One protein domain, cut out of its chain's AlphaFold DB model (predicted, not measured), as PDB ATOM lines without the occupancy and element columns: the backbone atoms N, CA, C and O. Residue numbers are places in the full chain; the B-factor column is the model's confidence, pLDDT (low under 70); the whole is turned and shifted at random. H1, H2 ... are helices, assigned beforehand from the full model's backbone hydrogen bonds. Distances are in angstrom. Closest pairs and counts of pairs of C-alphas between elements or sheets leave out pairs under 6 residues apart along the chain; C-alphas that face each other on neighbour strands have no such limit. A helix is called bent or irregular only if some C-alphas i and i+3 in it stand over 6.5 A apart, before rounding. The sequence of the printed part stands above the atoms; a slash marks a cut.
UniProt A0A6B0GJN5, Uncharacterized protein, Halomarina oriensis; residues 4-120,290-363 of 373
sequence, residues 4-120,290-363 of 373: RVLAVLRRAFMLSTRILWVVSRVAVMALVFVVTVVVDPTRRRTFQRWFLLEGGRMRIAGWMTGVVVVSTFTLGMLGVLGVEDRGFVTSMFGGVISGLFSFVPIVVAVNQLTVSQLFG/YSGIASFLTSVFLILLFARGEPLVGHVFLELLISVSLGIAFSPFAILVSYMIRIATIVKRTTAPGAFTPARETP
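AT A GLANCE: This is residues 4 to 120 and 290 to 363 of the 373 residues of an uncharacterized protein of Halomarina oriensis (UniProt A0A6B0GJN5). Long helix H1 runs to a corner with H2, which crosses to the loose bundle, helices packed together, of H3, H4, H5 and arms H6a and H6b. Bent H6 is its core, between H3 and the pair H4 and H5; residues 4 to 14 and 108 to 120 stick out. The 191 printed residues have six named helices, H1 to H6 in order, and no named strand: all helix. The whole is loose and flat, radius of gyration of the C-alphas 21.6 A, spanning 80 by 44 by 21 A.

IN THESE COORDINATES: H1, residues 4 to 39, begins at C-alpha (16.504, 52.484, 229.202) and is 51.5 A long. H2 is 41 to 54, only just irregular, with C-alphas 51 and 54 6.6 A apart; H3 57 to 77, 30.1 A; H4 86 to 116, 44.1 A; H5 290 to 306. H6, 315 to 348, one helix by its hydrogen bonds, is bent: C-alphas 329 and 332 are 7.2 A apart, giving arms H6a, 315 to 329, and H6b, 332 to 348, with C-alpha 348 at (37.161, 0.272, 262.284).

HOW THE PARTS SIT: H1 and H2 touch only at the corner, C-alphas of Val 37 and Arg 44 4.9 A apart. H1 is close to but not clearly touching H3, Val 23 to Thr 74 C-alphas 6.4 A. H3 touches H6a, Val 69 to Ser 323 C-alphas 4.8 A, shallow tilt of 31 degrees, opposite ways. H5 and H6a, a hairpin, touch at Ser 295 and Ala 329, C-alphas 4.0 A. H4 touches H5, Thr 90 to Ile 303 C-alphas 5.2 A, tilt shallow, 16 degrees. H2 touches H6b with residues 52 to 53 alone, Leu 52 to Arg 342 C-alphas 5.4 A. Every O i to N i+4 pair is within hydrogen-bond range in H1, H2, H3, H5 and H6a; H4 has 25 of 27, H6b 12 of 13.

THE WHOLE: The farthest C-alphas, Arg 4 and Ala 355, are 80.7 A apart. Residues 121 to 289 are not printed; C-alphas 120 and 290 are 27.5 A apart. Of the links printed whole, none is long. Mean pLDDT of the printed part is 78.4; 60 residues are under 70, among them 22 to 41 and 350 to 363.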
ATOM      1  N   ARG A   4      16.803  53.259 227.988       58.88
ATOM      2  CA  ARG A   4      16.504  52.484 229.202       58.88
ATOM      3  C   ARG A   4      16.492  50.969 228.959       58.88
ATOM      4  O   ARG A   4      16.926  50.224 229.830       58.88
ATOM      5  N   VAL A   5      16.054  50.509 227.786       62.09
ATOM      6  CA  VAL A   5      16.025  49.077 227.422       62.09
ATOM      7  C   VAL A   5      17.443  48.565 227.156       62.09
ATOM      8  O   VAL A   5      17.821  47.506 227.650       62.09
ATOM      9  N   LEU A   6      18.269  49.366 226.474       65.50
ATOM     10  CA  LEU A   6      19.693  49.083 226.263       65.50
ATOM     11  C   LEU A   6      20.481  49.048 227.581       65.50
ATOM     12  O   LEU A   6      21.321  48.172 227.770       65.50
ATOM     13  N   ALA A   7      20.184  49.946 228.527       62.94
ATOM     14  CA  ALA A   7      20.823  49.955 229.843       62.94
ATOM     15  C   ALA A   7      20.463  48.720 230.692       62.94
ATOM     16  O   ALA A   7      21.331  48.173 231.376       62.94
ATOM     17  N   VAL A   8      19.211  48.255 230.631       62.53
ATOM     18  CA  VAL A   8      18.757  47.036 231.324       62.53
ATOM     19  C   VAL A   8      19.374  45.785 230.697       62.53
ATOM     20  O   VAL A   8      19.924  44.962 231.425       62.53
ATOM     21  N   LEU A   9      19.394  45.681 229.363       61.03
ATOM     22  CA  LEU A   9      20.046  44.578 228.644       61.03
ATOM     23  C   LEU A   9      21.549  44.508 228.936       61.03
ATOM     24  O   LEU A   9      22.083  43.431 229.193       61.03
ATOM     25  N   ARG A  10      22.237  45.654 228.978       63.88
ATOM     26  CA  ARG A  10      23.675  45.715 229.279       63.88
ATOM     27  C   ARG A  10      23.983  45.335 230.731       63.88
ATOM     28  O   ARG A  10      25.002  44.699 230.987       63.88
ATOM     29  N   ARG A  11      23.101  45.678 231.681       57.06
ATOM     30  CA  ARG A  11      23.208  45.236 233.086       57.06
ATOM     31  C   ARG A  11      22.927  43.743 233.242       57.06
ATOM     32  O   ARG A  11      23.682  43.085 233.948       57.06
ATOM     33  N   ALA A  12      21.911  43.212 232.564       53.59
ATOM     34  CA  ALA A  12      21.598  41.783 232.562       53.59
ATOM     35  C   ALA A  12      22.746  40.955 231.960       53.59
ATOM     36  O   ALA A  12      23.166  39.971 232.559       53.59
ATOM     37  N   PHE A  13      23.328  41.419 230.849       61.22
ATOM     38  CA  PHE A  13      24.478  40.784 230.198       61.22
ATOM     39  C   PHE A  13      25.759  40.838 231.048       61.22
ATOM     40  O   PHE A  13      26.517  39.872 231.111       61.22
ATOM     41  N   MET A  14      26.011  41.950 231.748       59.50
ATOM     42  CA  MET A  14      27.129  42.035 232.697       59.50
ATOM     43  C   MET A  14      26.922  41.157 233.937       59.50
ATOM     44  O   MET A  14      27.897  40.654 234.494       59.50
ATOM     45  N   LEU A  15      25.677  40.964 234.385       57.16
ATOM     46  CA  LEU A  15      25.378  40.054 235.489       57.16
ATOM     47  C   LEU A  15      25.574  38.593 235.073       57.16
ATOM     48  O   LEU A  15      26.232  37.852 235.796       57.16
ATOM     49  N   SER A  16      25.066  38.191 233.906       51.62
ATOM     50  CA  SER A  16      25.201  36.818 233.408       51.62
ATOM     51  C   SER A  16      26.658  36.446 233.133       51.62
ATOM     52  O   SER A  16      27.106  35.385 233.557       51.62
ATOM     53  N   THR A  17      27.447  37.344 232.534       66.12
ATOM     54  CA  THR A  17      28.894  37.128 232.333       66.12
ATOM     55  C   THR A  17      29.677  37.070 233.644       66.12
ATOM     56  O   THR A  17      30.572  36.236 233.779       66.12
ATOM     57  N   ARG A  18      29.331  37.887 234.651       60.38
ATOM     58  CA  ARG A  18      29.938  37.789 235.991       60.38
ATOM     59  C   ARG A  18      29.574  36.488 236.701       60.38
ATOM     60  O   ARG A  18      30.448  35.894 237.322       60.38
ATOM     61  N   ILE A  19      28.325  36.035 236.601       56.00
ATOM     62  CA  ILE A  19      27.885  34.776 237.214       56.00
ATOM     63  C   ILE A  19      28.564  33.589 236.527       56.00
ATOM     64  O   ILE A  19      29.126  32.750 237.223       56.00
ATOM     65  N   LEU A  20      28.621  33.568 235.192       62.50
ATOM     66  CA  LEU A  20      29.330  32.536 234.431       62.50
ATOM     67  C   LEU A  20      30.817  32.480 234.816       62.50
ATOM     68  O   LEU A  20      31.358  31.406 235.052       62.50
ATOM     69  N   TRP A  21      31.464  33.638 234.978       71.12
ATOM     70  CA  TRP A  21      32.856  33.720 235.427       71.12
ATOM     71  C   TRP A  21      33.061  33.193 236.857       71.12
ATOM     72  O   TRP A  21      34.034  32.483 237.121       71.12
ATOM     73  N   VAL A  22      32.142  33.497 237.780       62.69
ATOM     74  CA  VAL A  22      32.173  32.981 239.161       62.69
ATOM     75  C   VAL A  22      31.956  31.468 239.179       62.69
ATOM     76  O   VAL A  22      32.717  30.754 239.826       62.69
ATOM     77  N   VAL A  23      30.977  30.972 238.428       56.00
ATOM     78  CA  VAL A  23      30.662  29.546 238.285       56.00
ATOM     79  C   VAL A  23      31.852  28.772 237.720       56.00
ATOM     80  O   VAL A  23      32.279  27.781 238.314       56.00
ATOM     81  N   SER A  24      32.460  29.254 236.631       58.47
ATOM     82  CA  SER A  24      33.667  28.644 236.065       58.47
ATOM     83  C   SER A  24      34.826  28.662 237.059       58.47
ATOM     84  O   SER A  24      35.544  27.673 237.171       58.47
ATOM     85  N   ARG A  25      34.999  29.738 237.838       64.62
ATOM     86  CA  ARG A  25      36.031  29.786 238.883       64.62
ATOM     87  C   ARG A  25      35.781  28.806 240.018       64.62
ATOM     88  O   ARG A  25      36.745  28.212 240.486       64.62
ATOM     89  N   VAL A  26      34.541  28.621 240.461       61.84
ATOM     90  CA  VAL A  26      34.216  27.665 241.530       61.84
ATOM     91  C   VAL A  26      34.375  26.229 241.036       61.84
ATOM     92  O   VAL A  26      34.969  25.421 241.742       61.84
ATOM     93  N   ALA A  27      33.948  25.923 239.808       60.19
ATOM     94  CA  ALA A  27      34.160  24.615 239.190       60.19
ATOM     95  C   ALA A  27      35.655  24.307 239.002       60.19
ATOM     96  O   ALA A  27      36.112  23.227 239.366       60.19
ATOM     97  N   VAL A  28      36.440  25.276 238.515       64.88
ATOM     98  CA  VAL A  28      37.899  25.143 238.388       64.88
ATOM     99  C   VAL A  28      38.558  25.041 239.760       64.88
ATOM    100  O   VAL A  28      39.448  24.224 239.928       64.88
ATOM    101  N   MET A  29      38.123  25.801 240.764       61.72
ATOM    102  CA  MET A  29      38.683  25.724 242.116       61.72
ATOM    103  C   MET A  29      38.348  24.387 242.789       61.72
ATOM    104  O   MET A  29      39.218  23.812 243.433       61.72
ATOM    105  N   ALA A  30      37.138  23.854 242.600       59.00
ATOM    106  CA  ALA A  30      36.747  22.529 243.075       59.00
ATOM    107  C   ALA A  30      37.530  21.422 242.355       59.00
ATOM    108  O   ALA A  30      38.043  20.517 243.006       59.00
ATOM    109  N   LEU A  31      37.693  21.528 241.033       61.47
ATOM    110  CA  LEU A  31      38.492  20.598 240.239       61.47
ATOM    111  C   LEU A  31      39.969  20.653 240.642       61.47
ATOM    112  O   LEU A  31      40.569  19.617 240.883       61.47
ATOM    113  N   VAL A  32      40.548  21.846 240.777       60.38
ATOM    114  CA  VAL A  32      41.932  22.048 241.227       60.38
ATOM    115  C   VAL A  32      42.105  21.549 242.656       60.38
ATOM    116  O   VAL A  32      43.112  20.917 242.947       60.38
ATOM    117  N   PHE A  33      41.136  21.758 243.547       63.41
ATOM    118  CA  PHE A  33      41.166  21.217 244.906       63.41
ATOM    119  C   PHE A  33      41.147  19.684 244.897       63.41
ATOM    120  O   PHE A  33      41.992  19.060 245.531       63.41
ATOM    121  N   VAL A  34      40.253  19.067 244.122       61.66
ATOM    122  CA  VAL A  34      40.200  17.607 243.965       61.66
ATOM    123  C   VAL A  34      41.501  17.081 243.361       61.66
ATOM    124  O   VAL A  34      42.092  16.163 243.913       61.66
ATOM    125  N   VAL A  35      42.004  17.691 242.287       56.84
ATOM    126  CA  VAL A  35      43.250  17.285 241.621       56.84
ATOM    127  C   VAL A  35      44.450  17.446 242.555       56.84
ATOM    128  O   VAL A  35      45.236  16.520 242.693       56.84
ATOM    129  N   THR A  36      44.586  18.565 243.265       58.78
ATOM    130  CA  THR A  36      45.713  18.789 244.189       58.78
ATOM    131  C   THR A  36      45.670  17.876 245.413       58.78
ATOM    132  O   THR A  36      46.719  17.425 245.867       58.78
ATOM    133  N   VAL A  37      44.480  17.547 245.922       59.59
ATOM    134  CA  VAL A  37      44.301  16.572 247.010       59.59
ATOM    135  C   VAL A  37      44.521  15.134 246.529       59.59
ATOM    136  O   VAL A  37      44.945  14.291 247.313       59.59
ATOM    137  N   VAL A  38      44.242  14.828 245.260       61.66
ATOM    138  CA  VAL A  38      44.433  13.488 244.681       61.66
ATOM    139  C   VAL A  38      45.886  13.244 244.257       61.66
ATOM    140  O   VAL A  38      46.366  12.124 244.409       61.66
ATOM    141  N   VAL A  39      46.584  14.268 243.756       65.06
ATOM    142  CA  VAL A  39      47.935  14.149 243.178       65.06
ATOM    143  C   VAL A  39      49.041  14.166 244.239       65.06
ATOM    144  O   VAL A  39      50.033  13.461 244.074       65.06
ATOM    145  N   ASP A  40      48.889  14.915 245.337       68.12
ATOM    146  CA  ASP A  40      49.903  14.975 246.398       68.12
ATOM    147  C   ASP A  40      49.584  13.972 247.529       68.12
ATOM    148  O   ASP A  40      48.610  14.162 248.270       68.12
ATOM    149  N   PRO A  41      50.392  12.908 247.712       67.94
ATOM    150  CA  PRO A  41      50.124  11.874 248.706       67.94
ATOM    151  C   PRO A  41      50.153  12.403 250.147       67.94
ATOM    152  O   PRO A  41      49.447  11.859 251.000       67.94
ATOM    153  N   THR A  42      50.904  13.471 250.438       70.50
ATOM    154  CA  THR A  42      50.967  14.062 251.785       70.50
ATOM    155  C   THR A  42      49.693  14.844 252.098       70.50
ATOM    156  O   THR A  42      49.030  14.588 253.107       70.50
ATOM    157  N   ARG A  43      49.261  15.712 251.175       70.81
ATOM    158  CA  ARG A  43      47.999  16.460 251.292       70.81
ATOM    159  C   ARG A  43      46.795  15.533 251.306       70.81
ATOM    160  O   ARG A  43      45.870  15.771 252.079       70.81
ATOM    161  N   ARG A  44      46.821  14.451 250.520       73.31
ATOM    162  CA  ARG A  44      45.782  13.415 250.523       73.31
ATOM    163  C   ARG A  44      45.599  12.812 251.911       73.31
ATOM    164  O   ARG A  44      44.467  12.693 252.369       73.31
ATOM    165  N   ARG A  45      46.691  12.460 252.595       71.94
ATOM    166  CA  ARG A  45      46.660  11.855 253.938       71.94
ATOM    167  C   ARG A  45      46.153  12.834 254.991       71.94
ATOM    168  O   ARG A  45      45.262  12.476 255.757       71.94
ATOM    169  N   THR A  46      46.650  14.071 254.989       75.50
ATOM    170  CA  THR A  46      46.180  15.122 255.908       75.50
ATOM    171  C   THR A  46      44.702  15.422 255.687       75.50
ATOM    172  O   THR A  46      43.927  15.474 256.641       75.50
ATOM    173  N   PHE A  47      44.273  15.525 254.427       75.88
ATOM    174  CA  PHE A  47      42.871  15.721 254.083       75.88
ATOM    175  C   PHE A  47      42.005  14.527 254.490       75.88
ATOM    176  O   PHE A  47      40.939  14.720 255.063       75.88
ATOM    177  N   GLN A  48      42.455  13.292 254.253       75.50
ATOM    178  CA  GLN A  48      41.749  12.088 254.693       75.50
ATOM    179  C   GLN A  48      41.631  12.037 256.217       75.50
ATOM    180  O   GLN A  48      40.546  11.781 256.729       75.50
ATOM    181  N   ARG A  49      42.708  12.313 256.961       75.31
ATOM    182  CA  ARG A  49      42.681  12.375 258.429       75.31
ATOM    183  C   ARG A  49      41.692  13.436 258.911       75.31
ATOM    184  O   ARG A  49      40.835  13.139 259.747       75.31
ATOM    185  N   TRP A  50      41.741  14.624 258.317       80.44
ATOM    186  CA  TRP A  50      40.821  15.707 258.633       80.44
ATOM    187  C   TRP A  50      39.367  15.327 258.328       80.44
ATOM    188  O   TRP A  50      38.514  15.359 259.212       80.44
ATOM    189  N   PHE A  51      39.069  14.884 257.109       77.88
ATOM    190  CA  PHE A  51      37.718  14.525 256.679       77.88
ATOM    191  C   PHE A  51      37.144  13.363 257.503       77.88
ATOM    192  O   PHE A  51      35.993  13.400 257.944       77.88
ATOM    193  N   LEU A  52      37.952  12.340 257.782       77.38
ATOM    194  CA  LEU A  52      37.491  11.144 258.479       77.38
ATOM    195  C   LEU A  52      37.358  11.346 259.995       77.38
ATOM    196  O   LEU A  52      36.415  10.812 260.571       77.38
ATOM    197  N   LEU A  53      38.228  12.130 260.648       73.50
ATOM    198  CA  LEU A  53      38.322  12.151 262.121       73.50
ATOM    199  C   LEU A  53      38.175  13.538 262.762       73.50
ATOM    200  O   LEU A  53      37.335  13.713 263.653       73.50
ATOM    201  N   GLU A  54      38.950  14.523 262.310       75.38
ATOM    202  CA  GLU A  54      39.137  15.799 263.032       75.38
ATOM    203  C   GLU A  54      38.139  16.883 262.614       75.38
ATOM    204  O   GLU A  54      37.680  17.682 263.431       75.38
ATOM    205  N   GLY A  55      37.746  16.883 261.343       77.88
ATOM    206  CA  GLY A  55      36.842  17.855 260.755       77.88
ATOM    207  C   GLY A  55      35.504  17.903 261.488       77.88
ATOM    208  O   GLY A  55      34.896  16.875 261.811       77.88
ATOM    209  N   GLY A  56      35.024  19.123 261.746       84.88
ATOM    210  CA  GLY A  56      33.705  19.338 262.328       84.88
ATOM    211  C   GLY A  56      32.629  18.746 261.420       84.88
ATOM    212  O   GLY A  56      32.506  19.154 260.267       84.88
ATOM    213  N   ARG A  57      31.829  17.807 261.935       88.38
ATOM    214  CA  ARG A  57      30.842  17.071 261.127       88.38
ATOM    215  C   ARG A  57      29.823  17.978 260.446       88.38
ATOM    216  O   ARG A  57      29.489  17.761 259.286       88.38
ATOM    217  N   MET A  58      29.422  19.050 261.123       90.12
ATOM    218  CA  MET A  58      28.540  20.071 260.551       90.12
ATOM    219  C   MET A  58      29.198  20.879 259.434       90.12
ATOM    220  O   MET A  58      28.516  21.273 258.497       90.12
ATOM    221  N   ARG A  59      30.520  21.088 259.485       90.00
ATOM    222  CA  ARG A  59      31.249  21.749 258.392       90.00
ATOM    223  C   ARG A  59      31.292  20.856 257.157       90.00
ATOM    224  O   ARG A  59      31.070  21.344 256.059       90.00
ATOM    225  N   ILE A  60      31.521  19.555 257.341       88.69
ATOM    226  CA  ILE A  60      31.504  18.576 256.245       88.69
ATOM    227  C   ILE A  60      30.097  18.462 255.645       88.69
ATOM    228  O   ILE A  60      29.950  18.549 254.431       88.69
ATOM    229  N   ALA A  61      29.063  18.340 256.483       92.06
ATOM    230  CA  ALA A  61      27.677  18.309 256.023       92.06
ATOM    231  C   ALA A  61      27.304  19.604 255.282       92.06
ATOM    232  O   ALA A  61      26.765  19.550 254.183       92.06
ATOM    233  N   GLY A  62      27.675  20.765 255.831       91.44
ATOM    234  CA  GLY A  62      27.478  22.065 255.190       91.44
ATOM    235  C   GLY A  62      28.222  22.198 253.861       91.44
ATOM    236  O   GLY A  62      27.671  22.755 252.918       91.44
ATOM    237  N   TRP A  63      29.431  21.641 253.746       90.75
ATOM    238  CA  TRP A  63      30.160  21.578 252.479       90.75
ATOM    239  C   TRP A  63      29.439  20.697 251.456       90.75
ATOM    240  O   TRP A  63      29.225  21.141 250.335       90.75
ATOM    241  N   MET A  64      28.990  19.496 251.842       85.81
ATOM    242  CA  MET A  64      28.217  18.610 250.959       85.81
ATOM    243  C   MET A  64      26.925  19.286 250.479       85.81
ATOM    244  O   MET A  64      26.635  19.289 249.285       85.81
ATOM    245  N   THR A  65      26.180  19.916 251.389       92.81
ATOM    246  CA  THR A  65      24.994  20.713 251.052       92.81
ATOM    247  C   THR A  65      25.348  21.882 250.134       92.81
ATOM    248  O   THR A  65      24.672  22.095 249.133       92.81
ATOM    249  N   GLY A  66      26.426  22.614 250.420       89.88
ATOM    250  CA  GLY A  66      26.891  23.729 249.598       89.88
ATOM    251  C   GLY A  66      27.264  23.300 248.179       89.88
ATOM    252  O   GLY A  66      26.896  23.980 247.227       89.88
ATOM    253  N   VAL A  67      27.915  22.144 248.022       86.50
ATOM    254  CA  VAL A  67      28.206  21.549 246.709       86.50
ATOM    255  C   VAL A  67      26.913  21.265 245.950       86.50
ATOM    256  O   VAL A  67      26.829  21.625 244.778       86.50
ATOM    257  N   VAL A  68      25.889  20.697 246.595       87.75
ATOM    258  CA  VAL A  68      24.578  20.471 245.960       87.75
ATOM    259  C   VAL A  68      23.943  21.790 245.519       87.75
ATOM    260  O   VAL A  68      23.513  21.891 244.371       87.75
ATOM    261  N   VAL A  69      23.940  22.818 246.375       90.81
ATOM    262  CA  VAL A  69      23.374  24.140 246.045       90.81
ATOM    263  C   VAL A  69      24.105  24.765 244.860       90.81
ATOM    264  O   VAL A  69      23.472  25.158 243.886       90.81
ATOM    265  N   VAL A  70      25.437  24.837 244.913       87.31
ATOM    266  CA  VAL A  70      26.253  25.464 243.863       87.31
ATOM    267  C   VAL A  70      26.131  24.709 242.543       87.31
ATOM    268  O   VAL A  70      26.010  25.342 241.495       87.31
ATOM    269  N   SER A  71      26.143  23.375 242.581       82.44
ATOM    270  CA  SER A  71      26.035  22.545 241.377       82.44
ATOM    271  C   SER A  71      24.658  22.689 240.739       82.44
ATOM    272  O   SER A  71      24.566  22.909 239.536       82.44
ATOM    273  N   THR A  72      23.594  22.642 241.544       85.31
ATOM    274  CA  THR A  72      22.216  22.817 241.059       85.31
ATOM    275  C   THR A  72      22.010  24.216 240.491       85.31
ATOM    276  O   THR A  72      21.501  24.346 239.386       85.31
ATOM    277  N   PHE A  73      22.490  25.254 241.178       87.19
ATOM    278  CA  PHE A  73      22.377  26.634 240.706       87.19
ATOM    279  C   PHE A  73      23.133  26.849 239.395       87.19
ATOM    280  O   PHE A  73      22.620  27.450 238.460       87.19
ATOM    281  N   THR A  74      24.346  26.305 239.306       81.31
ATOM    282  CA  THR A  74      25.170  26.347 238.092       81.31
ATOM    283  C   THR A  74      24.476  25.666 236.917       81.31
ATOM    284  O   THR A  74      24.422  26.229 235.829       81.31
ATOM    285  N   LEU A  75      23.961  24.451 237.121       82.94
ATOM    286  CA  LEU A  75      23.296  23.685 236.068       82.94
ATOM    287  C   LEU A  75      21.948  24.304 235.668       82.94
ATOM    288  O   LEU A  75      21.590  24.232 234.495       82.94
ATOM    289  N   GLY A  76      21.246  24.932 236.618       84.12
ATOM    290  CA  GLY A  76      20.072  25.769 236.364       84.12
ATOM    291  C   GLY A  76      20.416  26.893 235.398       84.12
ATOM    292  O   GLY A  76      19.936  26.877 234.271       84.12
ATOM    293  N   MET A  77      21.380  27.742 235.769       83.00
ATOM    294  CA  MET A  77      21.776  28.917 234.979       83.00
ATOM    295  C   MET A  77      22.268  28.568 233.565       83.00
ATOM    296  O   MET A  77      22.256  29.416 232.672       83.00
ATOM    297  N   LEU A  78      22.765  27.346 233.359       81.31
ATOM    298  CA  LEU A  78      23.199  26.837 232.054       81.31
ATOM    299  C   LEU A  78      22.041  26.296 231.195       81.31
ATOM    300  O   LEU A  78      22.285  25.848 230.075       81.31
ATOM    301  N   GLY A  79      20.808  26.305 231.703       76.94
ATOM    302  CA  GLY A  79      19.623  25.750 231.047       76.94
ATOM    303  C   GLY A  79      19.617  24.221 230.974       76.94
ATOM    304  O   GLY A  79      18.881  23.647 230.177       76.94
ATOM    305  N   VAL A  80      20.462  23.543 231.762       79.50
ATOM    306  CA  VAL A  80      20.558  22.071 231.772       79.50
ATOM    307  C   VAL A  80      19.447  21.460 232.621       79.50
ATOM    308  O   VAL A  80      18.972  20.361 232.335       79.50
ATOM    309  N   LEU A  81      19.029  22.161 233.676       74.94
ATOM    310  CA  LEU A  81      17.918  21.747 234.523       74.94
ATOM    311  C   LEU A  81      16.617  22.367 234.003       74.94
ATOM    312  O   LEU A  81      16.538  23.577 233.818       74.94
ATOM    313  N   GLY A  82      15.578  21.546 233.825       69.50
ATOM    314  CA  GLY A  82      14.228  21.978 233.436       69.50
ATOM    315  C   GLY A  82      13.474  22.665 234.577       69.50
ATOM    316  O   GLY A  82      12.384  22.245 234.941       69.50
ATOM    317  N   VAL A  83      14.082  23.681 235.192       69.06
ATOM    318  CA  VAL A  83      13.549  24.388 236.368       69.06
ATOM    319  C   VAL A  83      12.310  25.224 236.023       69.06
ATOM    320  O   VAL A  83      11.475  25.470 236.889       69.06
ATOM    321  N   GLU A  84      12.172  25.601 234.750       68.75
ATOM    322  CA  GLU A  84      10.991  26.276 234.191       68.75
ATOM    323  C   GLU A  84       9.764  25.343 234.108       68.75
ATOM    324  O   GLU A  84       8.605  25.763 234.045       68.75
ATOM    325  N   ASP A  85       9.990  24.025 234.134       79.12
ATOM    326  CA  ASP A  85       8.899  23.065 234.187       79.12
ATOM    327  C   ASP A  85       8.433  22.876 235.637       79.12
ATOM    328  O   ASP A  85       9.024  22.158 236.450       79.12
ATOM    329  N   ARG A  86       7.297  23.498 235.962       77.88
ATOM    330  CA  ARG A  86       6.634  23.346 237.268       77.88
ATOM    331  C   ARG A  86       6.357  21.880 237.602       77.88
ATOM    332  O   ARG A  86       6.436  21.497 238.772       77.88
ATOM    333  N   GLY A  87       6.009  21.069 236.601       82.50
ATOM    334  CA  GLY A  87       5.758  19.639 236.760       82.50
ATOM    335  C   GLY A  87       7.003  18.907 237.250       82.50
ATOM    336  O   GLY A  87       6.920  18.098 238.173       82.50
ATOM    337  N   PHE A  88       8.171  19.268 236.719       86.19
ATOM    338  CA  PHE A  88       9.450  18.724 237.161       86.19
ATOM    339  C   PHE A  88       9.778  19.109 238.609       86.19
ATOM    340  O   PHE A  88      10.070  18.232 239.425       86.19
ATOM    341  N   VAL A  89       9.677  20.396 238.966       86.69
ATOM    342  CA  VAL A  89       9.983  20.875 240.329       86.69
ATOM    343  C   VAL A  89       9.054  20.228 241.359       86.69
ATOM    344  O   VAL A  89       9.515  19.669 242.355       86.69
ATOM    345  N   THR A  90       7.743  20.252 241.112       89.31
ATOM    346  CA  THR A  90       6.756  19.655 242.026       89.31
ATOM    347  C   THR A  90       6.931  18.143 242.162       89.31
ATOM    348  O   THR A  90       6.862  17.628 243.279       89.31
ATOM    349  N   SER A  91       7.235  17.439 241.068       90.25
ATOM    350  CA  SER A  91       7.524  16.003 241.091       90.25
ATOM    351  C   SER A  91       8.792  15.682 241.886       90.25
ATOM    352  O   SER A  91       8.752  14.828 242.774       90.25
ATOM    353  N   MET A  92       9.894  16.404 241.649       91.81
ATOM    354  CA  MET A  92      11.146  16.207 242.386       91.81
ATOM    355  C   MET A  92      10.956  16.393 243.890       91.81
ATOM    356  O   MET A  92      11.324  15.514 244.669       91.81
ATOM    357  N   PHE A  93      10.367  17.516 244.317       93.75
ATOM    358  CA  PHE A  93      10.159  17.774 245.744       93.75
ATOM    359  C   PHE A  93       9.110  16.835 246.353       93.75
ATOM    360  O   PHE A  93       9.236  16.476 247.523       93.75
ATOM    361  N   GLY A  94       8.138  16.354 245.571       94.56
ATOM    362  CA  GLY A  94       7.247  15.268 245.983       94.56
ATOM    363  C   GLY A  94       8.007  13.965 246.253       94.56
ATOM    364  O   GLY A  94       7.804  13.328 247.289       94.56
ATOM    365  N   GLY A  95       8.949  13.609 245.375       94.94
ATOM    366  CA  GLY A  95       9.861  12.481 245.570       94.94
ATOM    367  C   GLY A  95      10.751  12.649 246.803       94.94
ATOM    368  O   GLY A  95      10.898  11.713 247.588       94.94
ATOM    369  N   VAL A  96      11.282  13.854 247.033       94.06
ATOM    370  CA  VAL A  96      12.066  14.169 248.237       94.06
ATOM    371  C   VAL A  96      11.225  14.016 249.503       94.06
ATOM    372  O   VAL A  96      11.685  13.390 250.453       94.06
ATOM    373  N   ILE A  97       9.984  14.511 249.517       95.62
ATOM    374  CA  ILE A  97       9.062  14.318 250.645       95.62
ATOM    375  C   ILE A  97       8.844  12.827 250.912       95.62
ATOM    376  O   ILE A  97       8.984  12.390 252.054       95.62
ATOM    377  N   SER A  98       8.547  12.041 249.873       95.00
ATOM    378  CA  SER A  98       8.369  10.589 249.998       95.00
ATOM    379  C   SER A  98       9.617   9.917 250.582       95.00
ATOM    380  O   SER A  98       9.516   9.162 251.550       95.00
ATOM    381  N   GLY A  99      10.802  10.272 250.077       94.06
ATOM    382  CA  GLY A  99      12.078   9.783 250.591       94.06
ATOM    383  C   GLY A  99      12.326  10.170 252.051       94.06
ATOM    384  O   GLY A  99      12.737   9.325 252.839       94.06
ATOM    385  N   LEU A 100      12.030  11.414 252.445       93.31
ATOM    386  CA  LEU A 100      12.169  11.889 253.827       93.31
ATOM    387  C   LEU A 100      11.247  11.132 254.790       93.31
ATOM    388  O   LEU A 100      11.687  10.786 255.887       93.31
ATOM    389  N   PHE A 101      10.010  10.830 254.378       92.56
ATOM    390  CA  PHE A 101       9.064  10.042 255.176       92.56
ATOM    391  C   PHE A 101       9.524   8.603 255.410       92.56
ATOM    392  O   PHE A 101       9.209   8.037 256.451       92.56
ATOM    393  N   SER A 102      10.277   8.005 254.488       91.75
ATOM    394  CA  SER A 102      10.895   6.697 254.727       91.75
ATOM    395  C   SER A 102      12.190   6.825 255.532       91.75
ATOM    396  O   SER A 102      12.416   6.087 256.485       91.75
ATOM    397  N   PHE A 103      13.042   7.779 255.175       91.25
ATOM    398  CA  PHE A 103      14.399   7.896 255.693       91.25
ATOM    399  C   PHE A 103      14.463   8.387 257.142       91.25
ATOM    400  O   PHE A 103      15.088   7.742 257.983       91.25
ATOM    401  N   VAL A 104      13.831   9.526 257.449       90.06
ATOM    402  CA  VAL A 104      13.954  10.177 258.763       90.06
ATOM    403  C   VAL A 104      13.433   9.267 259.881       90.06
ATOM    404  O   VAL A 104      14.168   9.082 260.854       90.06
ATOM    405  N   PRO A 105      12.250   8.627 259.761       89.81
ATOM    406  CA  PRO A 105      11.769   7.712 260.792       89.81
ATOM    407  C   PRO A 105      12.667   6.494 260.981       89.81
ATOM    408  O   PRO A 105      12.913   6.128 262.123       89.81
ATOM    409  N   ILE A 106      13.201   5.897 259.907       89.25
ATOM    410  CA  ILE A 106      14.124   4.753 260.020       89.25
ATOM    411  C   ILE A 106      15.378   5.159 260.792       89.25
ATOM    412  O   ILE A 106      15.766   4.472 261.734       89.25
ATOM    413  N   VAL A 107      16.001   6.285 260.434       86.31
ATOM    414  CA  VAL A 107      17.220   6.756 261.109       86.31
ATOM    415  C   VAL A 107      16.950   7.048 262.585       86.31
ATOM    416  O   VAL A 107      17.715   6.614 263.447       86.31
ATOM    417  N   VAL A 108      15.846   7.737 262.887       84.12
ATOM    418  CA  VAL A 108      15.449   8.032 264.270       84.12
ATOM    419  C   VAL A 108      15.148   6.740 265.036       84.12
ATOM    420  O   VAL A 108      15.623   6.590 266.158       84.12
ATOM    421  N   ALA A 109      14.434   5.784 264.439       86.44
ATOM    422  CA  ALA A 109      14.076   4.514 265.068       86.44
ATOM    423  C   ALA A 109      15.303   3.639 265.358       86.44
ATOM    424  O   ALA A 109      15.454   3.148 266.474       86.44
ATOM    425  N   VAL A 110      16.216   3.485 264.392       82.94
ATOM    426  CA  VAL A 110      17.468   2.731 264.583       82.94
ATOM    427  C   VAL A 110      18.255   3.310 265.751       82.94
ATOM    428  O   VAL A 110      18.704   2.577 266.629       82.94
ATOM    429  N   ASN A 111      18.361   4.634 265.817       76.81
ATOM    430  CA  ASN A 111      19.068   5.262 266.916       76.81
ATOM    431  C   ASN A 111      18.325   5.149 268.254       76.81
ATOM    432  O   ASN A 111      18.960   5.021 269.299       76.81
ATOM    433  N   GLN A 112      16.992   5.192 268.247       80.06
ATOM    434  CA  GLN A 112      16.180   4.969 269.444       80.06
ATOM    435  C   GLN A 112      16.353   3.553 269.994       80.06
ATOM    436  O   GLN A 112      16.385   3.396 271.209       80.06
ATOM    437  N   LEU A 113      16.535   2.539 269.143       77.88
ATOM    438  CA  LEU A 113      16.867   1.186 269.595       77.88
ATOM    439  C   LEU A 113      18.224   1.154 270.303       77.88
ATOM    440  O   LEU A 113      18.336   0.571 271.379       77.88
ATOM    441  N   THR A 114      19.236   1.828 269.751       69.94
ATOM    442  CA  THR A 114      20.555   1.922 270.393       69.94
ATOM    443  C   THR A 114      20.495   2.658 271.730       69.94
ATOM    444  O   THR A 114      21.128   2.232 272.687       69.94
ATOM    445  N   VAL A 115      19.715   3.737 271.831       67.94
ATOM    446  CA  VAL A 115      19.544   4.472 273.096       67.94
ATOM    447  C   VAL A 115      18.698   3.676 274.099       67.94
ATOM    448  O   VAL A 115      18.991   3.697 275.287       67.94
ATOM    449  N   SER A 116      17.694   2.923 273.639       71.00
ATOM    450  CA  SER A 116      16.887   2.029 274.483       71.00
ATOM    451  C   SER A 116      17.744   0.959 275.164       71.00
ATOM    452  O   SER A 116      17.558   0.678 276.343       71.00
ATOM    453  N   GLN A 117      18.763   0.443 274.467       64.56
ATOM    454  CA  GLN A 117      19.742  -0.484 275.045       64.56
ATOM    455  C   GLN A 117      20.589   0.134 276.174       64.56
ATOM    456  O   GLN A 117      21.176  -0.613 276.951       64.56
ATOM    457  N   LEU A 118      20.647   1.468 276.294       58.94
ATOM    458  CA  LEU A 118      21.343   2.165 277.386       58.94
ATOM    459  C   LEU A 118      20.478   2.297 278.644       58.94
ATOM    460  O   LEU A 118      21.005   2.472 279.740       58.94
ATOM    461  N   PHE A 119      19.155   2.197 278.512       64.44
ATOM    462  CA  PHE A 119      18.239   2.154 279.648       64.44
ATOM    463  C   PHE A 119      18.093   0.709 280.125       64.44
ATOM    464  O   PHE A 119      17.028   0.100 280.035       64.44
ATOM    465  N   GLY A 120      19.202   0.147 280.608       69.06
ATOM    466  CA  GLY A 120      19.180  -1.114 281.337       69.06
ATOM    467  C   GLY A 120      18.306  -1.029 282.593       69.06
ATOM    468  O   GLY A 120      17.858   0.046 283.005       69.06
ATOM    469  N   TYR A 290      15.715  17.658 263.366       94.00
ATOM    470  CA  TYR A 290      15.619  19.089 263.052       94.00
ATOM    471  C   TYR A 290      15.759  19.373 261.556       94.00
ATOM    472  O   TYR A 290      14.930  20.070 260.971       94.00
ATOM    473  N   SER A 291      16.789  18.809 260.923       95.56
ATOM    474  CA  SER A 291      17.008  18.967 259.484       95.56
ATOM    475  C   SER A 291      15.904  18.298 258.673       95.56
ATOM    476  O   SER A 291      15.491  18.852 257.661       95.56
ATOM    477  N   GLY A 292      15.379  17.154 259.116       94.94
ATOM    478  CA  GLY A 292      14.278  16.440 258.472       94.94
ATOM    479  C   GLY A 292      12.996  17.266 258.443       94.94
ATOM    480  O   GLY A 292      12.393  17.410 257.382       94.94
ATOM    481  N   ILE A 293      12.628  17.893 259.566       95.38
ATOM    482  CA  ILE A 293      11.485  18.819 259.629       95.38
ATOM    483  C   ILE A 293      11.716  20.026 258.709       95.38
ATOM    484  O   ILE A 293      10.837  20.368 257.920       95.38
ATOM    485  N   ALA A 294      12.899  20.647 258.757       96.69
ATOM    486  CA  ALA A 294      13.228  21.787 257.896       96.69
ATOM    487  C   ALA A 294      13.164  21.427 256.402       96.69
ATOM    488  O   ALA A 294      12.621  22.186 255.597       96.69
ATOM    489  N   SER A 295      13.668  20.247 256.047       96.75
ATOM    490  CA  SER A 295      13.647  19.678 254.697       96.75
ATOM    491  C   SER A 295      12.229  19.433 254.210       96.75
ATOM    492  O   SER A 295      11.873  19.835 253.101       96.75
ATOM    493  N   PHE A 296      11.406  18.817 255.057       96.44
ATOM    494  CA  PHE A 296      10.011  18.537 254.761       96.44
ATOM    495  C   PHE A 296       9.224  19.828 254.537       96.44
ATOM    496  O   PHE A 296       8.620  19.997 253.479       96.44
ATOM    497  N   LEU A 297       9.294  20.773 255.482       97.25
ATOM    498  CA  LEU A 297       8.597  22.053 255.371       97.25
ATOM    499  C   LEU A 297       9.038  22.817 254.126       97.25
ATOM    500  O   LEU A 297       8.194  23.279 253.368       97.25
ATOM    501  N   THR A 298      10.345  22.896 253.871       97.12
ATOM    502  CA  THR A 298      10.881  23.585 252.687       97.12
ATOM    503  C   THR A 298      10.364  22.964 251.389       97.12
ATOM    504  O   THR A 298       9.973  23.690 250.478       97.12
ATOM    505  N   SER A 299      10.301  21.633 251.323       95.94
ATOM    506  CA  SER A 299       9.778  20.913 250.157       95.94
ATOM    507  C   SER A 299       8.283  21.180 249.951       95.94
ATOM    508  O   SER A 299       7.859  21.477 248.838       95.94
ATOM    509  N   VAL A 300       7.485  21.146 251.025       95.38
ATOM    510  CA  VAL A 300       6.046  21.459 250.977       95.38
ATOM    511  C   VAL A 300       5.813  22.905 250.542       95.38
ATOM    512  O   VAL A 300       5.012  23.150 249.642       95.38
ATOM    513  N   PHE A 301       6.526  23.865 251.137       93.88
ATOM    514  CA  PHE A 301       6.404  25.278 250.776       93.88
ATOM    515  C   PHE A 301       6.755  25.526 249.311       93.88
ATOM    516  O   PHE A 301       6.051  26.289 248.654       93.88
ATOM    517  N   LEU A 302       7.786  24.865 248.777       92.25
ATOM    518  CA  LEU A 302       8.114  24.970 247.357       92.25
ATOM    519  C   LEU A 302       7.010  24.420 246.454       92.25
ATOM    520  O   LEU A 302       6.644  25.076 245.482       92.25
ATOM    521  N   ILE A 303       6.447  23.254 246.775       92.38
ATOM    522  CA  ILE A 303       5.333  22.692 245.999       92.38
ATOM    523  C   ILE A 303       4.135  23.648 246.021       92.38
ATOM    524  O   ILE A 303       3.555  23.930 244.975       92.38
ATOM    525  N   LEU A 304       3.790  24.194 247.192       90.81
ATOM    526  CA  LEU A 304       2.699  25.163 247.336       90.81
ATOM    527  C   LEU A 304       2.965  26.461 246.568       90.81
ATOM    528  O   LEU A 304       2.045  27.012 245.964       90.81
ATOM    529  N   LEU A 305       4.210  26.934 246.565       89.19
ATOM    530  CA  LEU A 305       4.625  28.117 245.819       89.19
ATOM    531  C   LEU A 305       4.423  27.920 244.308       89.19
ATOM    532  O   LEU A 305       3.942  28.828 243.635       89.19
ATOM    533  N   PHE A 306       4.724  26.724 243.800       87.31
ATOM    534  CA  PHE A 306       4.554  26.355 242.393       87.31
ATOM    535  C   PHE A 306       3.124  25.924 242.021       87.31
ATOM    536  O   PHE A 306       2.794  25.831 240.837       87.31
ATOM    537  N   ALA A 307       2.246  25.704 243.006       82.00
ATOM    538  CA  ALA A 307       0.903  25.163 242.792       82.00
ATOM    539  C   ALA A 307      -0.003  26.063 241.932       82.00
ATOM    540  O   ALA A 307      -0.901  25.565 241.258       82.00
ATOM    541  N   ARG A 308       0.209  27.388 241.947       77.62
ATOM    542  CA  ARG A 308      -0.583  28.354 241.156       77.62
ATOM    543  C   ARG A 308       0.124  28.857 239.899       77.62
ATOM    544  O   ARG A 308      -0.463  29.640 239.157       77.62
ATOM    545  N   GLY A 309       1.366  28.454 239.663       75.50
ATOM    546  CA  GLY A 309       2.194  29.080 238.643       75.50
ATOM    547  C   GLY A 309       3.660  29.137 239.013       75.50
ATOM    548  O   GLY A 309       4.030  28.864 240.150       75.50
ATOM    549  N   GLU A 310       4.486  29.531 238.051       71.44
ATOM    550  CA  GLU A 310       5.826  29.998 238.380       71.44
ATOM    551  C   GLU A 310       5.707  31.328 239.133       71.44
ATOM    552  O   GLU A 310       4.921  32.194 238.726       71.44
ATOM    553  N   PRO A 311       6.461  31.522 240.225       75.25
ATOM    554  CA  PRO A 311       6.509  32.807 240.900       75.25
ATOM    555  C   PRO A 311       6.984  33.893 239.933       75.25
ATOM    556  O   PRO A 311       7.955  33.696 239.208       75.25
ATOM    557  N   LEU A 312       6.346  35.066 239.969       73.94
ATOM    558  CA  LEU A 312       6.740  36.250 239.190       73.94
ATOM    559  C   LEU A 312       8.002  36.907 239.784       73.94
ATOM    560  O   LEU A 312       8.003  38.074 240.171       73.94
ATOM    561  N   VAL A 313       9.071  36.130 239.913       79.81
ATOM    562  CA  VAL A 313      10.392  36.553 240.379       79.81
ATOM    563  C   VAL A 313      11.384  36.443 239.228       79.81
ATOM    564  O   VAL A 313      11.167  35.710 238.268       79.81
ATOM    565  N   GLY A 314      12.486  37.192 239.294       82.56
ATOM    566  CA  GLY A 314      13.531  37.085 238.277       82.56
ATOM    567  C   GLY A 314      14.093  35.662 238.211       82.56
ATOM    568  O   GLY A 314      14.317  35.050 239.251       82.56
ATOM    569  N   HIS A 315      14.369  35.172 237.002       82.75
ATOM    570  CA  HIS A 315      14.866  33.814 236.740       82.75
ATOM    571  C   HIS A 315      16.039  33.407 237.653       82.75
ATOM    572  O   HIS A 315      15.972  32.393 238.337       82.75
ATOM    573  N   VAL A 316      17.044  34.278 237.805       85.25
ATOM    574  CA  VAL A 316      18.194  34.048 238.705       85.25
ATOM    575  C   VAL A 316      17.765  33.801 240.159       85.25
ATOM    576  O   VAL A 316      18.345  32.971 240.856       85.25
ATOM    577  N   PHE A 317      16.755  34.526 240.644       86.69
ATOM    578  CA  PHE A 317      16.248  34.343 242.003       86.69
ATOM    579  C   PHE A 317      15.469  33.033 242.137       86.69
ATOM    580  O   PHE A 317      15.578  32.373 243.167       86.69
ATOM    581  N   LEU A 318      14.720  32.641 241.102       87.69
ATOM    582  CA  LEU A 318      13.986  31.379 241.078       87.69
ATOM    583  C   LEU A 318      14.935  30.179 241.166       87.69
ATOM    584  O   LEU A 318      14.744  29.289 241.994       87.69
ATOM    585  N   GLU A 319      16.000  30.189 240.369       87.94
ATOM    586  CA  GLU A 319      17.007  29.131 240.391       87.94
ATOM    587  C   GLU A 319      17.763  29.075 241.711       87.94
ATOM    588  O   GLU A 319      18.014  27.991 242.244       87.94
ATOM    589  N   LEU A 320      18.104  30.240 242.271       90.69
ATOM    590  CA  LEU A 320      18.738  30.318 243.581       90.69
ATOM    591  C   LEU A 320      17.825  29.739 244.664       90.69
ATOM    592  O   LEU A 320      18.285  28.942 245.478       90.69
ATOM    593  N   LEU A 321      16.540  30.106 244.654       92.06
ATOM    594  CA  LEU A 321      15.541  29.598 245.589       92.06
ATOM    595  C   LEU A 321      15.472  28.070 245.530       92.06
ATOM    596  O   LEU A 321      15.614  27.414 246.557       92.06
ATOM    597  N   ILE A 322      15.328  27.502 244.333       91.88
ATOM    598  CA  ILE A 322      15.205  26.050 244.140       91.88
ATOM    599  C   ILE A 322      16.482  25.326 244.546       91.88
ATOM    600  O   ILE A 322      16.421  24.303 245.226       91.88
ATOM    601  N   SER A 323      17.641  25.885 244.205       92.56
ATOM    602  CA  SER A 323      18.939  25.312 244.565       92.56
ATOM    603  C   SER A 323      19.154  25.301 246.075       92.56
ATOM    604  O   SER A 323      19.567  24.284 246.632       92.56
ATOM    605  N   VAL A 324      18.836  26.406 246.758       95.88
ATOM    606  CA  VAL A 324      18.913  26.504 248.223       95.88
ATOM    607  C   VAL A 324      17.932  25.541 248.877       95.88
ATOM    608  O   VAL A 324      18.316  24.810 249.788       95.88
ATOM    609  N   SER A 325      16.691  25.487 248.402       96.06
ATOM    610  CA  SER A 325      15.685  24.570 248.926       96.06
ATOM    611  C   SER A 325      16.059  23.106 248.730       96.06
ATOM    612  O   SER A 325      15.862  22.314 249.648       96.06
ATOM    613  N   LEU A 326      16.648  22.741 247.587       94.31
ATOM    614  CA  LEU A 326      17.173  21.396 247.364       94.31
ATOM    615  C   LEU A 326      18.333  21.095 248.320       94.31
ATOM    616  O   LEU A 326      18.397  20.010 248.890       94.31
ATOM    617  N   GLY A 327      19.212  22.070 248.562       96.25
ATOM    618  CA  GLY A 327      20.269  21.963 249.567       96.25
ATOM    619  C   GLY A 327      19.730  21.726 250.980       96.25
ATOM    620  O   GLY A 327      20.219  20.838 251.684       96.25
ATOM    621  N   ILE A 328      18.700  22.476 251.386       97.75
ATOM    622  CA  ILE A 328      18.011  22.269 252.666       97.75
ATOM    623  C   ILE A 328      17.420  20.863 252.699       97.75
ATOM    624  O   ILE A 328      17.674  20.140 253.656       97.75
ATOM    625  N   ALA A 329      16.722  20.449 251.642       96.38
ATOM    626  CA  ALA A 329      16.074  19.148 251.578       96.38
ATOM    627  C   ALA A 329      17.064  17.963 251.591       96.38
ATOM    628  O   ALA A 329      16.758  16.896 252.119       96.38
ATOM    629  N   PHE A 330      18.278  18.169 251.074       95.69
ATOM    630  CA  PHE A 330      19.384  17.208 251.106       95.69
ATOM    631  C   PHE A 330      20.150  17.189 252.443       95.69
ATOM    632  O   PHE A 330      20.867  16.230 252.744       95.69
ATOM    633  N   SER A 331      20.018  18.228 253.271       96.38
ATOM    634  CA  SER A 331      20.806  18.383 254.502       96.38
ATOM    635  C   SER A 331      20.739  17.205 255.494       96.38
ATOM    636  O   SER A 331      21.797  16.872 256.035       96.38
ATOM    637  N   PRO A 332      19.605  16.497 255.711       95.06
ATOM    638  CA  PRO A 332      19.566  15.359 256.631       95.06
ATOM    639  C   PRO A 332      20.465  14.222 256.148       95.06
ATOM    640  O   PRO A 332      21.174  13.597 256.935       95.06
ATOM    641  N   PHE A 333      20.498  13.989 254.836       93.56
ATOM    642  CA  PHE A 333      21.361  12.982 254.239       93.56
ATOM    643  C   PHE A 333      22.841  13.369 254.358       93.56
ATOM    644  O   PHE A 333      23.664  12.548 254.765       93.56
ATOM    645  N   ALA A 334      23.186  14.632 254.084       93.44
ATOM    646  CA  ALA A 334      24.549  15.137 254.258       93.44
ATOM    647  C   ALA A 334      25.042  15.005 255.711       93.44
ATOM    648  O   ALA A 334      26.178  14.588 255.956       93.44
ATOM    649  N   ILE A 335      24.177  15.319 256.681       94.50
ATOM    650  CA  ILE A 335      24.446  15.130 258.111       94.50
ATOM    651  C   ILE A 335      24.673  13.644 258.406       94.50
ATOM    652  O   ILE A 335      25.703  13.306 258.990       94.50
ATOM    653  N   LEU A 336      23.777  12.754 257.960       91.94
ATOM    654  CA  LEU A 336      23.922  11.312 258.175       91.94
ATOM    655  C   LEU A 336      25.279  10.806 257.684       91.94
ATOM    656  O   LEU A 336      26.023  10.196 258.450       91.94
ATOM    657  N   VAL A 337      25.613  11.074 256.422       89.62
ATOM    658  CA  VAL A 337      26.845  10.578 255.801       89.62
ATOM    659  C   VAL A 337      28.079  11.104 256.535       89.62
ATOM    660  O   VAL A 337      28.980  10.329 256.860       89.62
ATOM    661  N   SER A 338      28.102  12.397 256.869       91.25
ATOM    662  CA  SER A 338      29.213  13.033 257.587       91.25
ATOM    663  C   SER A 338      29.503  12.378 258.947       91.25
ATOM    664  O   SER A 338      30.668  12.136 259.294       91.25
ATOM    665  N   TYR A 339      28.453  12.064 259.712       90.75
ATOM    666  CA  TYR A 339      28.568  11.408 261.016       90.75
ATOM    667  C   TYR A 339      28.886   9.913 260.884       90.75
ATOM    668  O   TYR A 339      29.784   9.414 261.565       90.75
ATOM    669  N   MET A 340      28.214   9.206 259.972       88.50
ATOM    670  CA  MET A 340      28.386   7.768 259.769       88.50
ATOM    671  C   MET A 340      29.811   7.418 259.330       88.50
ATOM    672  O   MET A 340      30.393   6.480 259.865       88.50
ATOM    673  N   ILE A 341      30.414   8.205 258.430       87.00
ATOM    674  CA  ILE A 341      31.811   8.015 258.007       87.00
ATOM    675  C   ILE A 341      32.762   8.059 259.209       87.00
ATOM    676  O   ILE A 341      33.671   7.232 259.314       87.00
ATOM    677  N   ARG A 342      32.551   8.996 260.139       87.25
ATOM    678  CA  ARG A 342      33.398   9.135 261.329       87.25
ATOM    679  C   ARG A 342      33.216   7.974 262.293       87.25
ATOM    680  O   ARG A 342      34.207   7.401 262.731       87.25
ATOM    681  N   ILE A 343      31.968   7.627 262.605       87.31
ATOM    682  CA  ILE A 343      31.649   6.512 263.503       87.31
ATOM    683  C   ILE A 343      32.231   5.218 262.930       87.31
ATOM    684  O   ILE A 343      32.976   4.532 263.623       87.31
ATOM    685  N   ALA A 344      31.992   4.935 261.648       84.25
ATOM    686  CA  ALA A 344      32.544   3.768 260.971       84.25
ATOM    687  C   ALA A 344      34.080   3.764 260.989       84.25
ATOM    688  O   ALA A 344      34.687   2.724 261.235       84.25
ATOM    689  N   THR A 345      34.721   4.921 260.791       83.06
ATOM    690  CA  THR A 345      36.185   5.035 260.866       83.06
ATOM    691  C   THR A 345      36.698   4.731 262.270       83.06
ATOM    692  O   THR A 345      37.659   3.981 262.411       83.06
ATOM    693  N   ILE A 346      36.069   5.281 263.309       82.25
ATOM    694  CA  ILE A 346      36.483   5.075 264.702       82.25
ATOM    695  C   ILE A 346      36.278   3.621 265.109       82.25
ATOM    696  O   ILE A 346      37.203   3.006 265.632       82.25
ATOM    697  N   VAL A 347      35.115   3.039 264.801       79.88
ATOM    698  CA  VAL A 347      34.830   1.621 265.055       79.88
ATOM    699  C   VAL A 347      35.857   0.735 264.349       79.88
ATOM    700  O   VAL A 347      36.439  -0.136 264.994       79.88
ATOM    701  N   LYS A 348      36.157   1.008 263.070       75.12
ATOM    702  CA  LYS A 348      37.161   0.272 262.284       75.12
ATOM    703  C   LYS A 348      38.578   0.380 262.859       75.12
ATOM    704  O   LYS A 348      39.323  -0.588 262.805       75.12
ATOM    705  N   ARG A 349      38.963   1.541 263.397       70.00
ATOM    706  CA  ARG A 349      40.308   1.782 263.966       70.00
ATOM    707  C   ARG A 349      40.480   1.291 265.405       70.00
ATOM    708  O   ARG A 349      41.530   1.490 265.999       70.00
ATOM    709  N   THR A 350      39.441   0.699 265.981       67.31
ATOM    710  CA  THR A 350      39.421   0.232 267.374       67.31
ATOM    711  C   THR A 350      38.683  -1.107 267.495       67.31
ATOM    712  O   THR A 350      38.021  -1.369 268.502       67.31
ATOM    713  N   THR A 351      38.680  -1.901 266.420       58.72
ATOM    714  CA  THR A 351      37.862  -3.116 266.293       58.72
ATOM    715  C   THR A 351      38.367  -4.246 267.185       58.72
ATOM    716  O   THR A 351      37.563  -5.091 267.564       58.72
ATOM    717  N   ALA A 352      39.643  -4.258 267.567       57.34
ATOM    718  CA  ALA A 352      40.195  -5.304 268.402       57.34
ATOM    719  C   ALA A 352      40.178  -4.978 269.902       57.34
ATOM    720  O   ALA A 352      40.769  -3.982 270.338       57.34
ATOM    721  N   PRO A 353      39.563  -5.858 270.710       52.06
ATOM    722  CA  PRO A 353      39.814  -5.938 272.137       52.06
ATOM    723  C   PRO A 353      41.075  -6.784 272.405       52.06
ATOM    724  O   PRO A 353      41.123  -7.969 272.069       52.06
ATOM    725  N   GLY A 354      42.084  -6.177 273.034       53.03
ATOM    726  CA  GLY A 354      43.014  -6.808 273.980       53.03
ATOM    727  C   GLY A 354      44.032  -7.878 273.544       53.03
ATOM    728  O   GLY A 354      45.013  -8.033 274.265       53.03
ATOM    729  N   ALA A 355      43.878  -8.615 272.435       49.75
ATOM    730  CA  ALA A 355      44.782  -9.754 272.147       49.75
ATOM    731  C   ALA A 355      45.200  -9.952 270.682       49.75
ATOM    732  O   ALA A 355      46.240 -10.551 270.417       49.75
ATOM    733  N   PHE A 356      44.420  -9.453 269.727       56.72
ATOM    734  CA  PHE A 356      44.731  -9.566 268.305       56.72
ATOM    735  C   PHE A 356      44.797  -8.176 267.714       56.72
ATOM    736  O   PHE A 356      43.896  -7.391 267.947       56.72
ATOM    737  N   THR A 357      45.824  -7.873 266.931       56.41
ATOM    738  CA  THR A 357      45.946  -6.583 266.251       56.41
ATOM    739  C   THR A 357      45.677  -6.786 264.760       56.41
ATOM    740  O   THR A 357      46.548  -7.279 264.044       56.41
ATOM    741  N   PRO A 358      44.474  -6.467 264.250       56.97
ATOM    742  CA  PRO A 358      44.203  -6.498 262.823       56.97
ATOM    743  C   PRO A 358      45.137  -5.520 262.106       56.97
ATOM    744  O   PRO A 358      45.312  -4.392 262.565       56.97
ATOM    745  N   ALA A 359      45.654  -5.905 260.936       50.06
ATOM    746  CA  ALA A 359      46.608  -5.141 260.116       50.06
ATOM    747  C   ALA A 359      46.113  -3.759 259.604       50.06
ATOM    748  O   ALA A 359      46.638  -3.235 258.632       50.06
ATOM    749  N   ARG A 360      45.033  -3.192 260.164       49.88
ATOM    750  CA  ARG A 360      44.399  -1.937 259.718       49.88
ATOM    751  C   ARG A 360      43.947  -1.009 260.852       49.88
ATOM    752  O   ARG A 360      43.226  -0.047 260.577       49.88
ATOM    753  N   GLU A 361      44.313  -1.279 262.107       52.88
ATOM    754  CA  GLU A 361      44.058  -0.331 263.207       52.88
ATOM    755  C   GLU A 361      44.997   0.879 263.139       52.88
ATOM    756  O   GLU A 361      44.570   2.016 263.367       52.88
ATOM    757  N   THR A 362      46.235   0.649 262.702       54.16
ATOM    758  CA  THR A 362      47.189   1.701 262.357       54.16
ATOM    759  C   THR A 362      47.014   2.066 260.879       54.16
ATOM    760  O   THR A 362      47.031   1.192 260.017       54.16
ATOM    761  N   PRO A 363      46.754   3.336 260.539       53.31
ATOM    762  CA  PRO A 363      46.627   3.746 259.146       53.31
ATOM    763  C   PRO A 363      48.005   3.839 258.469       53.31
ATOM    764  O   PRO A 363      48.956   4.274 259.110       53.31
TER     765      PRO A 363